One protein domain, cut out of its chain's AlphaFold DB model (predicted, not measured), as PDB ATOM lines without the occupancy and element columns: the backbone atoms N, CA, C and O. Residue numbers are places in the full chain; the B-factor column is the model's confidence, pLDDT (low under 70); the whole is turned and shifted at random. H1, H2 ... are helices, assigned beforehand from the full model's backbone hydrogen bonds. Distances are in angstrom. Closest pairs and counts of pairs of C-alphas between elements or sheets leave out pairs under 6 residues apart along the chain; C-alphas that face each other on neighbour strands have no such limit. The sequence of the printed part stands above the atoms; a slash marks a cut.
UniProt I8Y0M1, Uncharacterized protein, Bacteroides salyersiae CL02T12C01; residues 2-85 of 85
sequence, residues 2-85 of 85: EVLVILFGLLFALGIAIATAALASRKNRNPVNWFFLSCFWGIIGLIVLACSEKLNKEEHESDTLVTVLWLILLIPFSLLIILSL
ATOM      1  N   GLU A   2      89.414  83.159 116.242       80.06
ATOM      2  CA  GLU A   2      88.800  84.496 116.390       80.06
ATOM      3  C   GLU A   2      89.349  85.338 117.554       80.06
ATOM      4  O   GLU A   2      89.655  86.511 117.369       80.06
ATOM      5  N   VAL A   3      89.577  84.740 118.729       87.06
ATOM      6  CA  VAL A   3      90.095  85.469 119.907       87.06
ATOM      7  C   VAL A   3      91.482  86.071 119.657       87.06
ATOM      8  O   VAL A   3      91.754  87.191 120.077       87.06
ATOM      9  N   LEU A   4      92.352  85.358 118.932       87.06
ATOM     10  CA  LEU A   4      93.687  85.857 118.586       87.06
ATOM     11  C   LEU A   4      93.609  87.039 117.615       87.06
ATOM     12  O   LEU A   4      94.375  87.985 117.762       87.06
ATOM     13  N   VAL A   5      92.666  87.016 116.670       88.31
ATOM     14  CA  VAL A   5      92.447  88.118 115.718       88.31
ATOM     15  C   VAL A   5      91.934  89.362 116.444       88.31
ATOM     16  O   VAL A   5      92.441  90.458 116.213       88.31
ATOM     17  N   ILE A   6      90.992  89.192 117.376       88.38
ATOM     18  CA  ILE A   6      90.463  90.290 118.196       88.38
ATOM     19  C   ILE A   6      91.563  90.871 119.091       88.38
ATOM     20  O   ILE A   6      91.719  92.089 119.155       88.38
ATOM     21  N   LEU A   7      92.366  90.020 119.738       90.44
ATOM     22  CA  LEU A   7      93.474  90.455 120.588       90.44
ATOM     23  C   LEU A   7      94.518  91.250 119.794       90.44
ATOM     24  O   LEU A   7      94.959  92.309 120.238       90.44
ATOM     25  N   PHE A   8      94.892  90.766 118.607       89.62
ATOM     26  CA  PHE A   8      95.862  91.444 117.748       89.62
ATOM     27  C   PHE A   8      95.316  92.779 117.222       89.62
ATOM     28  O   PHE A   8      96.031  93.780 117.220       89.62
ATOM     29  N   GLY A   9      94.034  92.820 116.845       86.38
ATOM     30  CA  GLY A   9      93.350  94.048 116.440       86.38
ATOM     31  C   GLY A   9      93.272  95.080 117.566       86.38
ATOM     32  O   GLY A   9      93.552  96.257 117.339       86.38
ATOM     33  N   LEU A  10      92.972  94.643 118.791       86.69
ATOM     34  CA  LEU A  10      92.927  95.513 119.966       86.69
ATOM     35  C   LEU A  10      94.310  96.091 120.288       86.69
ATOM     36  O   LEU A  10      94.427  97.292 120.512       86.69
ATOM     37  N   LEU A  11      95.360  95.264 120.265       89.12
ATOM     38  CA  LEU A  11      96.741  95.713 120.473       89.12
ATOM     39  C   LEU A  11      97.176  96.727 119.409       89.12
ATOM     40  O   LEU A  11      97.817  97.726 119.733       89.12
ATOM     41  N   PHE A  12      96.796  96.502 118.151       86.06
ATOM     42  CA  PHE A  12      97.097  97.419 117.056       86.06
ATOM     43  C   PHE A  12      96.373  98.765 117.216       86.06
ATOM     44  O   PHE A  12      97.001  99.821 117.119       86.06
ATOM     45  N   ALA A  13      95.077  98.739 117.540       83.38
ATOM     46  CA  ALA A  13      94.296  99.943 117.821       83.38
ATOM     47  C   ALA A  13      94.851 100.714 119.030       83.38
ATOM     48  O   ALA A  13      94.980 101.938 118.979       83.38
ATOM     49  N   LEU A  14      95.247  99.998 120.086       87.06
ATOM     50  CA  LEU A  14      95.881 100.584 121.264       87.06
ATOM     51  C   LEU A  14      97.209 101.262 120.898       87.06
ATOM     52  O   LEU A  14      97.465 102.382 121.330       87.06
ATOM     53  N   GLY A  15      98.029 100.623 120.058       87.06
ATOM     54  CA  GLY A  15      99.287 101.189 119.567       87.06
ATOM     55  C   GLY A  15      99.087 102.498 118.799       87.06
ATOM     56  O   GLY A  15      99.792 103.475 119.055       87.06
ATOM     57  N   ILE A  16      98.086 102.550 117.915       85.94
ATOM     58  CA  ILE A  16      97.717 103.772 117.181       85.94
ATOM     59  C   ILE A  16      97.238 104.855 118.147       85.94
ATOM     60  O   ILE A  16      97.697 105.991 118.062       85.94
ATOM     61  N   ALA A  17      96.365 104.519 119.097       83.56
ATOM     62  CA  ALA A  17      95.829 105.490 120.046       83.56
ATOM     63  C   ALA A  17      96.935 106.089 120.936       83.56
ATOM     64  O   ALA A  17      96.982 107.305 121.137       83.56
ATOM     65  N   ILE A  18      97.884 105.264 121.396       86.44
ATOM     66  CA  ILE A  18      99.061 105.716 122.152       86.44
ATOM     67  C   ILE A  18      99.961 106.604 121.282       86.44
ATOM     68  O   ILE A  18     100.410 107.654 121.747       86.44
ATOM     69  N   ALA A  19     100.211 106.229 120.025       86.31
ATOM     70  CA  ALA A  19     101.017 107.030 119.103       86.31
ATOM     71  C   ALA A  19     100.382 108.406 118.845       86.31
ATOM     72  O   ALA A  19     101.075 109.424 118.917       86.31
ATOM     73  N   THR A  20      99.063 108.452 118.634       84.44
ATOM     74  CA  THR A  20      98.284 109.692 118.500       84.44
ATOM     75  C   THR A  20      98.401 110.555 119.759       84.44
ATOM     76  O   THR A  20      98.729 111.739 119.670       84.44
ATOM     77  N   ALA A  21      98.217 109.971 120.945       82.69
ATOM     78  CA  ALA A  21      98.322 110.686 122.217       82.69
ATOM     79  C   ALA A  21      99.734 111.252 122.456       82.69
ATOM     80  O   ALA A  21      99.894 112.402 122.873       82.69
ATOM     81  N   ALA A  22     100.773 110.477 122.138       84.12
ATOM     82  CA  ALA A  22     102.160 110.913 122.247       84.12
ATOM     83  C   ALA A  22     102.480 112.060 121.271       84.12
ATOM     84  O   ALA A  22     103.146 113.027 121.655       84.12
ATOM     85  N   LEU A  23     101.977 112.001 120.032       82.44
ATOM     86  CA  LEU A  23     102.107 113.092 119.057       82.44
ATOM     87  C   LEU A  23     101.389 114.362 119.526       82.44
ATOM     88  O   LEU A  23     101.943 115.457 119.407       82.44
ATOM     89  N   ALA A  24     100.188 114.224 120.090       81.56
ATOM     90  CA  ALA A  24      99.406 115.341 120.615       81.56
ATOM     91  C   ALA A  24     100.130 116.023 121.783       81.56
ATOM     92  O   ALA A  24     100.275 117.246 121.786       81.56
ATOM     93  N   SER A  25     100.689 115.231 122.703       81.25
ATOM     94  CA  SER A  25     101.502 115.731 123.818       81.25
ATOM     95  C   SER A  25     102.711 116.539 123.322       81.25
ATOM     96  O   SER A  25     102.963 117.653 123.784       81.25
ATOM     97  N   ARG A  26     103.404 116.061 122.276       78.31
ATOM     98  CA  ARG A  26     104.522 116.800 121.650       78.31
ATOM     99  C   ARG A  26     104.099 118.083 120.932       78.31
ATOM    100  O   ARG A  26     104.911 119.002 120.810       78.31
ATOM    101  N   LYS A  27     102.855 118.163 120.456       75.06
ATOM    102  CA  LYS A  27     102.268 119.369 119.846       75.06
ATOM    103  C   LYS A  27     101.652 120.329 120.875       75.06
ATOM    104  O   LYS A  27     101.044 121.304 120.455       75.06
ATOM    105  N   ASN A  28     101.842 120.095 122.183       69.69
ATOM    106  CA  ASN A  28     101.260 120.895 123.272       69.69
ATOM    107  C   ASN A  28      99.716 120.885 123.270       69.69
ATOM    108  O   ASN A  28      99.074 121.862 123.626       69.69
ATOM    109  N   ARG A  29      99.117 119.772 122.830       71.31
ATOM    110  CA  ARG A  29      97.662 119.573 122.740       71.31
ATOM    111  C   ARG A  29      97.200 118.586 123.802       71.31
ATOM    112  O   ARG A  29      98.001 117.779 124.263       71.31
ATOM    113  N   ASN A  30      95.909 118.599 124.136       78.62
ATOM    114  CA  ASN A  30      95.329 117.672 125.108       78.62
ATOM    115  C   ASN A  30      95.410 116.211 124.601       78.62
ATOM    116  O   ASN A  30      94.631 115.823 123.722       78.62
ATOM    117  N   PRO A  31      96.327 115.379 125.132       77.88
ATOM    118  CA  PRO A  31      96.586 114.049 124.586       77.88
ATOM    119  C   PRO A  31      95.442 113.073 124.867       77.88
ATOM    120  O   PRO A  31      95.227 112.144 124.093       77.88
ATOM    121  N   VAL A  32      94.683 113.304 125.940       79.94
ATOM    122  CA  VAL A  32      93.542 112.470 126.330       79.94
ATOM    123  C   VAL A  32      92.418 112.609 125.308       79.94
ATOM    124  O   VAL A  32      91.878 111.608 124.847       79.94
ATOM    125  N   ASN A  33      92.111 113.836 124.877       81.31
ATOM    126  CA  ASN A  33      91.035 114.070 123.913       81.31
ATOM    127  C   ASN A  33      91.363 113.457 122.537       81.31
ATOM    128  O   ASN A  33      90.517 112.832 121.901       81.31
ATOM    129  N   TRP A  34      92.630 113.548 122.118       80.12
ATOM    130  CA  TRP A  34      93.128 112.920 120.889       80.12
ATOM    131  C   TRP A  34      93.195 111.387 120.964       80.12
ATOM    132  O   TRP A  34      92.981 110.724 119.950       80.12
ATOM    133  N   PHE A  35      93.439 110.815 122.147       84.19
ATOM    134  CA  PHE A  35      93.355 109.370 122.376       84.19
ATOM    135  C   PHE A  35      91.931 108.856 122.138       84.19
ATOM    136  O   PHE A  35      91.729 107.958 121.322       84.19
ATOM    137  N   PHE A  36      90.935 109.474 122.782       82.69
ATOM    138  CA  PHE A  36      89.530 109.095 122.601       82.69
ATOM    139  C   PHE A  36      89.075 109.275 121.157       82.69
ATOM    140  O   PHE A  36      88.430 108.391 120.597       82.69
ATOM    141  N   LEU A  37      89.468 110.377 120.519       81.50
ATOM    142  CA  LEU A  37      89.144 110.622 119.119       81.50
ATOM    143  C   LEU A  37      89.730 109.543 118.196       81.50
ATOM    144  O   LEU A  37      89.049 109.070 117.291       81.50
ATOM    145  N   SER A  38      90.962 109.096 118.456       81.94
ATOM    146  CA  SER A  38      91.590 107.985 117.734       81.94
ATOM    147  C   SER A  38      90.900 106.640 117.977       81.94
ATOM    148  O   SER A  38      90.981 105.780 117.107       81.94
ATOM    149  N   CYS A  39      90.213 106.436 119.104       79.69
ATOM    150  CA  CYS A  39      89.418 105.225 119.325       79.69
ATOM    151  C   CYS A  39      88.165 105.182 118.440       79.69
ATOM    152  O   CYS A  39      87.811 104.113 117.955       79.69
ATOM    153  N   PHE A  40      87.520 106.327 118.200       80.94
ATOM    154  CA  PHE A  40      86.343 106.406 117.325       80.94
ATOM    155  C   PHE A  40      86.715 106.472 115.842       80.94
ATOM    156  O   PHE A  40      86.095 105.819 115.010       80.94
ATOM    157  N   TRP A  41      87.739 107.260 115.510       81.06
ATOM    158  CA  TRP A  41      88.140 107.551 114.131       81.06
ATOM    159  C   TRP A  41      89.246 106.601 113.619       81.06
ATOM    160  O   TRP A  41      89.580 106.586 112.433       81.06
ATOM    161  N   GLY A  42      89.843 105.799 114.507       82.31
ATOM    162  CA  GLY A  42      90.909 104.848 114.187       82.31
ATOM    163  C   GLY A  42      92.184 105.526 113.678       82.31
ATOM    164  O   GLY A  42      92.621 106.560 114.191       82.31
ATOM    165  N   ILE A  43      92.766 104.948 112.621       78.56
ATOM    166  CA  ILE A  43      93.942 105.488 111.911       78.56
ATOM    167  C   ILE A  43      93.692 106.901 111.389       78.56
ATOM    168  O   ILE A  43      94.614 107.715 111.359       78.56
ATOM    169  N   ILE A  44      92.460 107.216 110.984       81.25
ATOM    170  CA  ILE A  44      92.168 108.511 110.376       81.25
ATOM    171  C   ILE A  44      92.421 109.633 111.404       81.25
ATOM    172  O   ILE A  44      92.902 110.701 111.037       81.25
ATOM    173  N   GLY A  45      92.187 109.383 112.702       76.69
ATOM    174  CA  GLY A  45      92.451 110.363 113.764       76.69
ATOM    175  C   GLY A  45      93.942 110.684 113.887       76.69
ATOM    176  O   GLY A  45      94.320 111.840 114.077       76.69
ATOM    177  N   LEU A  46      94.793 109.674 113.678       79.81
ATOM    178  CA  LEU A  46      96.245 109.830 113.637       79.81
ATOM    179  C   LEU A  46      96.683 110.634 112.406       79.81
ATOM    180  O   LEU A  46      97.501 111.543 112.538       79.81
ATOM    181  N   ILE A  47      96.117 110.350 111.226       82.38
ATOM    182  CA  ILE A  47      96.431 111.077 109.983       82.38
ATOM    183  C   ILE A  47      96.064 112.559 110.116       82.38
ATOM    184  O   ILE A  47      96.887 113.416 109.804       82.38
ATOM    185  N   VAL A  48      94.874 112.875 110.635       81.12
ATOM    186  CA  VAL A  48      94.438 114.267 110.848       81.12
ATOM    187  C   VAL A  48      95.379 114.992 111.811       81.12
ATOM    188  O   VAL A  48      95.763 116.131 111.550       81.12
ATOM    189  N   LEU A  49      95.819 114.336 112.890       77.56
ATOM    190  CA  LEU A  49      96.783 114.924 113.823       77.56
ATOM    191  C   LEU A  49      98.165 115.147 113.197       77.56
ATOM    192  O   LEU A  49      98.828 116.144 113.496       77.56
ATOM    193  N   ALA A  50      98.615 114.202 112.371       79.75
ATOM    194  CA  ALA A  50      99.905 114.260 111.697       79.75
ATOM    195  C   ALA A  50      99.931 115.350 110.616       79.75
ATOM    196  O   ALA A  50     100.913 116.088 110.537       79.75
ATOM    197  N   CYS A  51      98.852 115.480 109.838       78.94
ATOM    198  CA  CYS A  51      98.674 116.534 108.836       78.94
ATOM    199  C   CYS A  51      98.413 117.908 109.454       78.94
ATOM    200  O   CYS A  51      98.780 118.916 108.862       78.94
ATOM    201  N   SER A  52      97.780 117.969 110.628       72.81
ATOM    202  CA  SER A  52      97.565 119.230 111.333       72.81
ATOM    203  C   SER A  52      98.909 119.840 111.717       72.81
ATOM    204  O   SER A  52      99.800 119.137 112.193       72.81
ATOM    205  N   GLU A  53      99.073 121.147 111.541       67.19
ATOM    206  CA  GLU A  53     100.335 121.829 111.820       67.19
ATOM    207  C   GLU A  53     100.698 121.799 113.313       67.19
ATOM    208  O   GLU A  53      99.901 121.430 114.182       67.19
ATOM    209  N   LYS A  54     101.961 122.077 113.648       61.78
ATOM    210  CA  LYS A  54     102.361 122.175 115.056       61.78
ATOM    211  C   LYS A  54     101.773 123.474 115.607       61.78
ATOM    212  O   LYS A  54     102.183 124.544 115.186       61.78
ATOM    213  N   LEU A  55     100.821 123.349 116.530       57.94
ATOM    214  CA  LEU A  55     100.148 124.495 117.135       57.94
ATOM    215  C   LEU A  55     101.176 125.404 117.822       57.94
ATOM    216  O   LEU A  55     102.000 124.923 118.610       57.94
ATOM    217  N   ASN A  56     101.141 126.695 117.507       55.16
ATOM    218  CA  ASN A  56     101.921 127.693 118.220       55.16
ATOM    219  C   ASN A  56     101.260 127.925 119.590       55.16
ATOM    220  O   ASN A  56     100.037 127.916 119.685       55.16
ATOM    221  N   LYS A  57     102.047 128.081 120.660       55.22
ATOM    222  CA  LYS A  57     101.546 128.086 122.057       55.22
ATOM    223  C   LYS A  57     100.508 129.177 122.359       55.22
ATOM    224  O   LYS A  57      99.808 129.076 123.357       55.22
ATOM    225  N   GLU A  58     100.428 130.184 121.501       55.97
ATOM    226  CA  GLU A  58      99.529 131.330 121.621       55.97
ATOM    227  C   GLU A  58      98.106 131.027 121.112       55.97
ATOM    228  O   GLU A  58      97.166 131.746 121.443       55.97
ATOM    229  N   GLU A  59      97.923 129.970 120.310       55.44
ATOM    230  CA  GLU A  59      96.688 129.747 119.560       55.44
ATOM    231  C   GLU A  59      95.981 128.477 120.034       55.44
ATOM    232  O   GLU A  59      96.420 127.356 119.797       55.44
ATOM    233  N   HIS A  60      94.854 128.647 120.721       56.53
ATOM    234  CA  HIS A  60      94.018 127.583 121.291       56.53
ATOM    235  C   HIS A  60      93.207 126.820 120.211       56.53
ATOM    236  O   HIS A  60      92.075 126.394 120.429       56.53
ATOM    237  N   GLU A  61      93.753 126.660 119.006       61.75
ATOM    238  CA  GLU A  61      93.036 126.142 117.834       61.75
ATOM    239  C   GLU A  61      92.845 124.611 117.878       61.75
ATOM    240  O   GLU A  61      91.904 124.072 117.289       61.75
ATOM    241  N   SER A  62      93.655 123.878 118.652       64.56
ATOM    242  CA  SER A  62      93.494 122.421 118.769       64.56
ATOM    243  C   SER A  62      92.174 122.012 119.408       64.56
ATOM    244  O   SER A  62      91.653 120.954 119.049       64.56
ATOM    245  N   ASP A  63      91.657 122.775 120.367       66.88
ATOM    246  CA  ASP A  63      90.380 122.423 120.986       66.88
ATOM    247  C   ASP A  63      89.228 122.639 120.011       66.88
ATOM    248  O   ASP A  63      88.319 121.811 119.953       66.88
ATOM    249  N   THR A  64      89.325 123.647 119.143       78.94
ATOM    250  CA  THR A  64      88.385 123.840 118.037       78.94
ATOM    251  C   THR A  64      88.426 122.660 117.070       78.94
ATOM    252  O   THR A  64      87.379 122.110 116.742       78.94
ATOM    253  N   LEU A  65      89.613 122.199 116.657       76.81
ATOM    254  CA  LEU A  65      89.740 121.107 115.682       76.81
ATOM    255  C   LEU A  65      89.202 119.772 116.220       76.81
ATOM    256  O   LEU A  65      88.480 119.073 115.510       76.81
ATOM    257  N   VAL A  66      89.493 119.433 117.483       77.44
ATOM    258  CA  VAL A  66      88.940 118.224 118.118       77.44
ATOM    259  C   VAL A  66      87.429 118.346 118.316       77.44
ATOM    260  O   VAL A  66      86.714 117.372 118.089       77.44
ATOM    261  N   THR A  67      86.932 119.532 118.672       82.00
ATOM    262  CA  THR A  67      85.490 119.799 118.795       82.00
ATOM    263  C   THR A  67      84.777 119.640 117.454       82.00
ATOM    264  O   THR A  67      83.736 118.992 117.388       82.00
ATOM    265  N   VAL A  68      85.351 120.166 116.368       83.88
ATOM    266  CA  VAL A  68      84.812 120.013 115.009       83.88
ATOM    267  C   VAL A  68      84.815 118.545 114.589       83.88
ATOM    268  O   VAL A  68      83.806 118.065 114.081       83.88
ATOM    269  N   LEU A  69      85.897 117.801 114.843       83.62
ATOM    270  CA  LEU A  69      85.944 116.367 114.540       83.62
ATOM    271  C   LEU A  69      84.893 115.575 115.331       83.62
ATOM    272  O   LEU A  69      84.233 114.701 114.772       83.62
ATOM    273  N   TRP A  70      84.696 115.911 116.608       82.81
ATOM    274  CA  TRP A  70      83.624 115.340 117.420       82.81
ATOM    275  C   TRP A  70      82.247 115.668 116.849       82.81
ATOM    276  O   TRP A  70      81.436 114.761 116.726       82.81
ATOM    277  N   LEU A  71      81.986 116.915 116.447       85.25
ATOM    278  CA  LEU A  71      80.722 117.306 115.815       85.25
ATOM    279  C   LEU A  71      80.463 116.532 114.521       85.25
ATOM    280  O   LEU A  71      79.353 116.045 114.323       85.25
ATOM    281  N   ILE A  72      81.478 116.359 113.670       87.00
ATOM    282  CA  ILE A  72      81.359 115.577 112.430       87.00
ATOM    283  C   ILE A  72      80.962 114.124 112.727       87.00
ATOM    284  O   ILE A  72      80.216 113.540 111.948       87.00
ATOM    285  N   LEU A  73      81.411 113.542 113.844       83.00
ATOM    286  CA  LEU A  73      80.972 112.214 114.288       83.00
ATOM    287  C   LEU A  73      79.550 112.250 114.878       83.00
ATOM    288  O   LEU A  73      78.707 111.419 114.541       83.00
ATOM    289  N   LEU A  74      79.283 113.205 115.770       85.69
ATOM    290  CA  LEU A  74      78.068 113.265 116.590       85.69
ATOM    291  C   LEU A  74      76.826 113.626 115.772       85.69
ATOM    292  O   LEU A  74      75.760 113.074 116.027       85.69
ATOM    293  N   ILE A  75      76.945 114.521 114.788       88.69
ATOM    294  CA  ILE A  75      75.829 114.983 113.948       88.69
ATOM    295  C   ILE A  75      75.170 113.824 113.177       88.69
ATOM    296  O   ILE A  75      73.973 113.605 113.371       88.69
ATOM    297  N   PRO A  76      75.887 113.047 112.340       83.44
ATOM    298  CA  PRO A  76      75.283 111.934 111.612       83.44
ATOM    299  C   PRO A  76      74.837 110.811 112.551       83.44
ATOM    300  O   PRO A  76      73.798 110.207 112.303       83.44
ATOM    301  N   PHE A  77      75.562 110.557 113.646       84.94
ATOM    302  CA  PHE A  77      75.176 109.532 114.619       84.94
ATOM    303  C   PHE A  77      73.859 109.888 115.322       84.94
ATOM    304  O   PHE A  77      72.962 109.057 115.423       84.94
ATOM    305  N   SER A  78      73.700 111.149 115.732       86.50
ATOM    306  CA  SER A  78      72.460 111.654 116.333       86.50
ATOM    307  C   SER A  78      71.302 111.630 115.337       86.50
ATOM    308  O   SER A  78      70.196 111.234 115.691       86.50
ATOM    309  N   LEU A  79      71.554 112.008 114.080       90.38
ATOM    310  CA  LEU A  79      70.538 111.993 113.027       90.38
ATOM    311  C   LEU A  79      70.080 110.566 112.700       90.38
ATOM    312  O   LEU A  79      68.885 110.339 112.533       90.38
ATOM    313  N   LEU A  80      71.004 109.599 112.674       88.56
ATOM    314  CA  LEU A  80      70.675 108.179 112.532       88.56
ATOM    315  C   LEU A  80      69.810 107.676 113.687       88.56
ATOM    316  O   LEU A  80      68.824 106.992 113.428       88.56
ATOM    317  N   ILE A  81      70.140 108.030 114.934       90.50
ATOM    318  CA  ILE A  81      69.345 107.653 116.116       90.50
ATOM    319  C   ILE A  81      67.926 108.221 116.019       90.50
ATOM    320  O   ILE A  81      66.968 107.491 116.230       90.50
ATOM    321  N   ILE A  82      67.782 109.503 115.674       93.25
ATOM    322  CA  ILE A  82      66.466 110.149 115.552       93.25
ATOM    323  C   ILE A  82      65.647 109.529 114.414       93.25
ATOM    324  O   ILE A  82      64.452 109.332 114.574       93.25
ATOM    325  N   LEU A  83      66.273 109.212 113.276       93.62
ATOM    326  CA  LEU A  83      65.596 108.592 112.133       93.62
ATOM    327  C   LEU A  83      65.153 107.145 112.407       93.62
ATOM    328  O   LEU A  83      64.243 106.651 111.748       93.62
ATOM    329  N   SER A  84      65.827 106.454 113.327       89.38
ATOM    330  CA  SER A  84      65.509 105.069 113.693       89.38
ATOM    331  C   SER A  84      64.526 104.943 114.865       89.38
ATOM    332  O   SER A  84      64.146 103.817 115.191       89.38
ATOM    333  N   LEU A  85      64.106 106.066 115.462       84.12
ATOM    334  CA  LEU A  85      63.095 106.154 116.519       84.12
ATOM    335  C   LEU A  85      61.693 106.386 115.932       84.12
ATOM    336  O   LEU A  85      60.744 105.754 116.447       84.12
TER     337      LEU A  85
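What this domain is: This is residues 2 to 85 of the 85 residues of an uncharacterized protein of Bacteroides salyersiae CL02T12C01 (UniProt I8Y0M1). Two long helices, H1 and H4, spread as the arms of an open V, with short helices H2 and H3 in the wedge between them; residues 2 to 12 and 74 to 85 stick out. The printed part has 84 residues with four named helices, H1 to H4 in chain order: all helix, no named strand. It is loose, with a radius of gyration of the C-alphas of 14.8 A, and flat, spanning 44 by 37 by 18 A.

Where its parts are: H1, residues 2 to 26, begins at C-alpha 2 (88.800, 84.496, 116.390) and is 36.3 A long. H2 is residues 31 to 41, 14.9 A, and H3 residues 43 to 51, 12.4 A. H4, residues 61 to 83, 33.1 A, ends at C-alpha 83 (65.596, 108.592, 112.133).

How they stand to each other: H2, the hub, touches H1 in a hairpin (C-alphas of Ala 21 and Pro 31 closest, 4.5 A) at a steep tilt of 41 degrees, opposite ways. H3 touches H1, the C-alphas of Thr 20 and Leu 46 closest at 5.3 A. H4 touches H2 with residues 66 to 70 alone and is apart from H1. Every O i to N i+4 pair is within hydrogen-bond range in H1, H2 and H3, and 18 of 19 in H4.

The domain as a whole: The printed part has no cut and no long link. pLDDT is under 70 at residues 28 and 53 to 63.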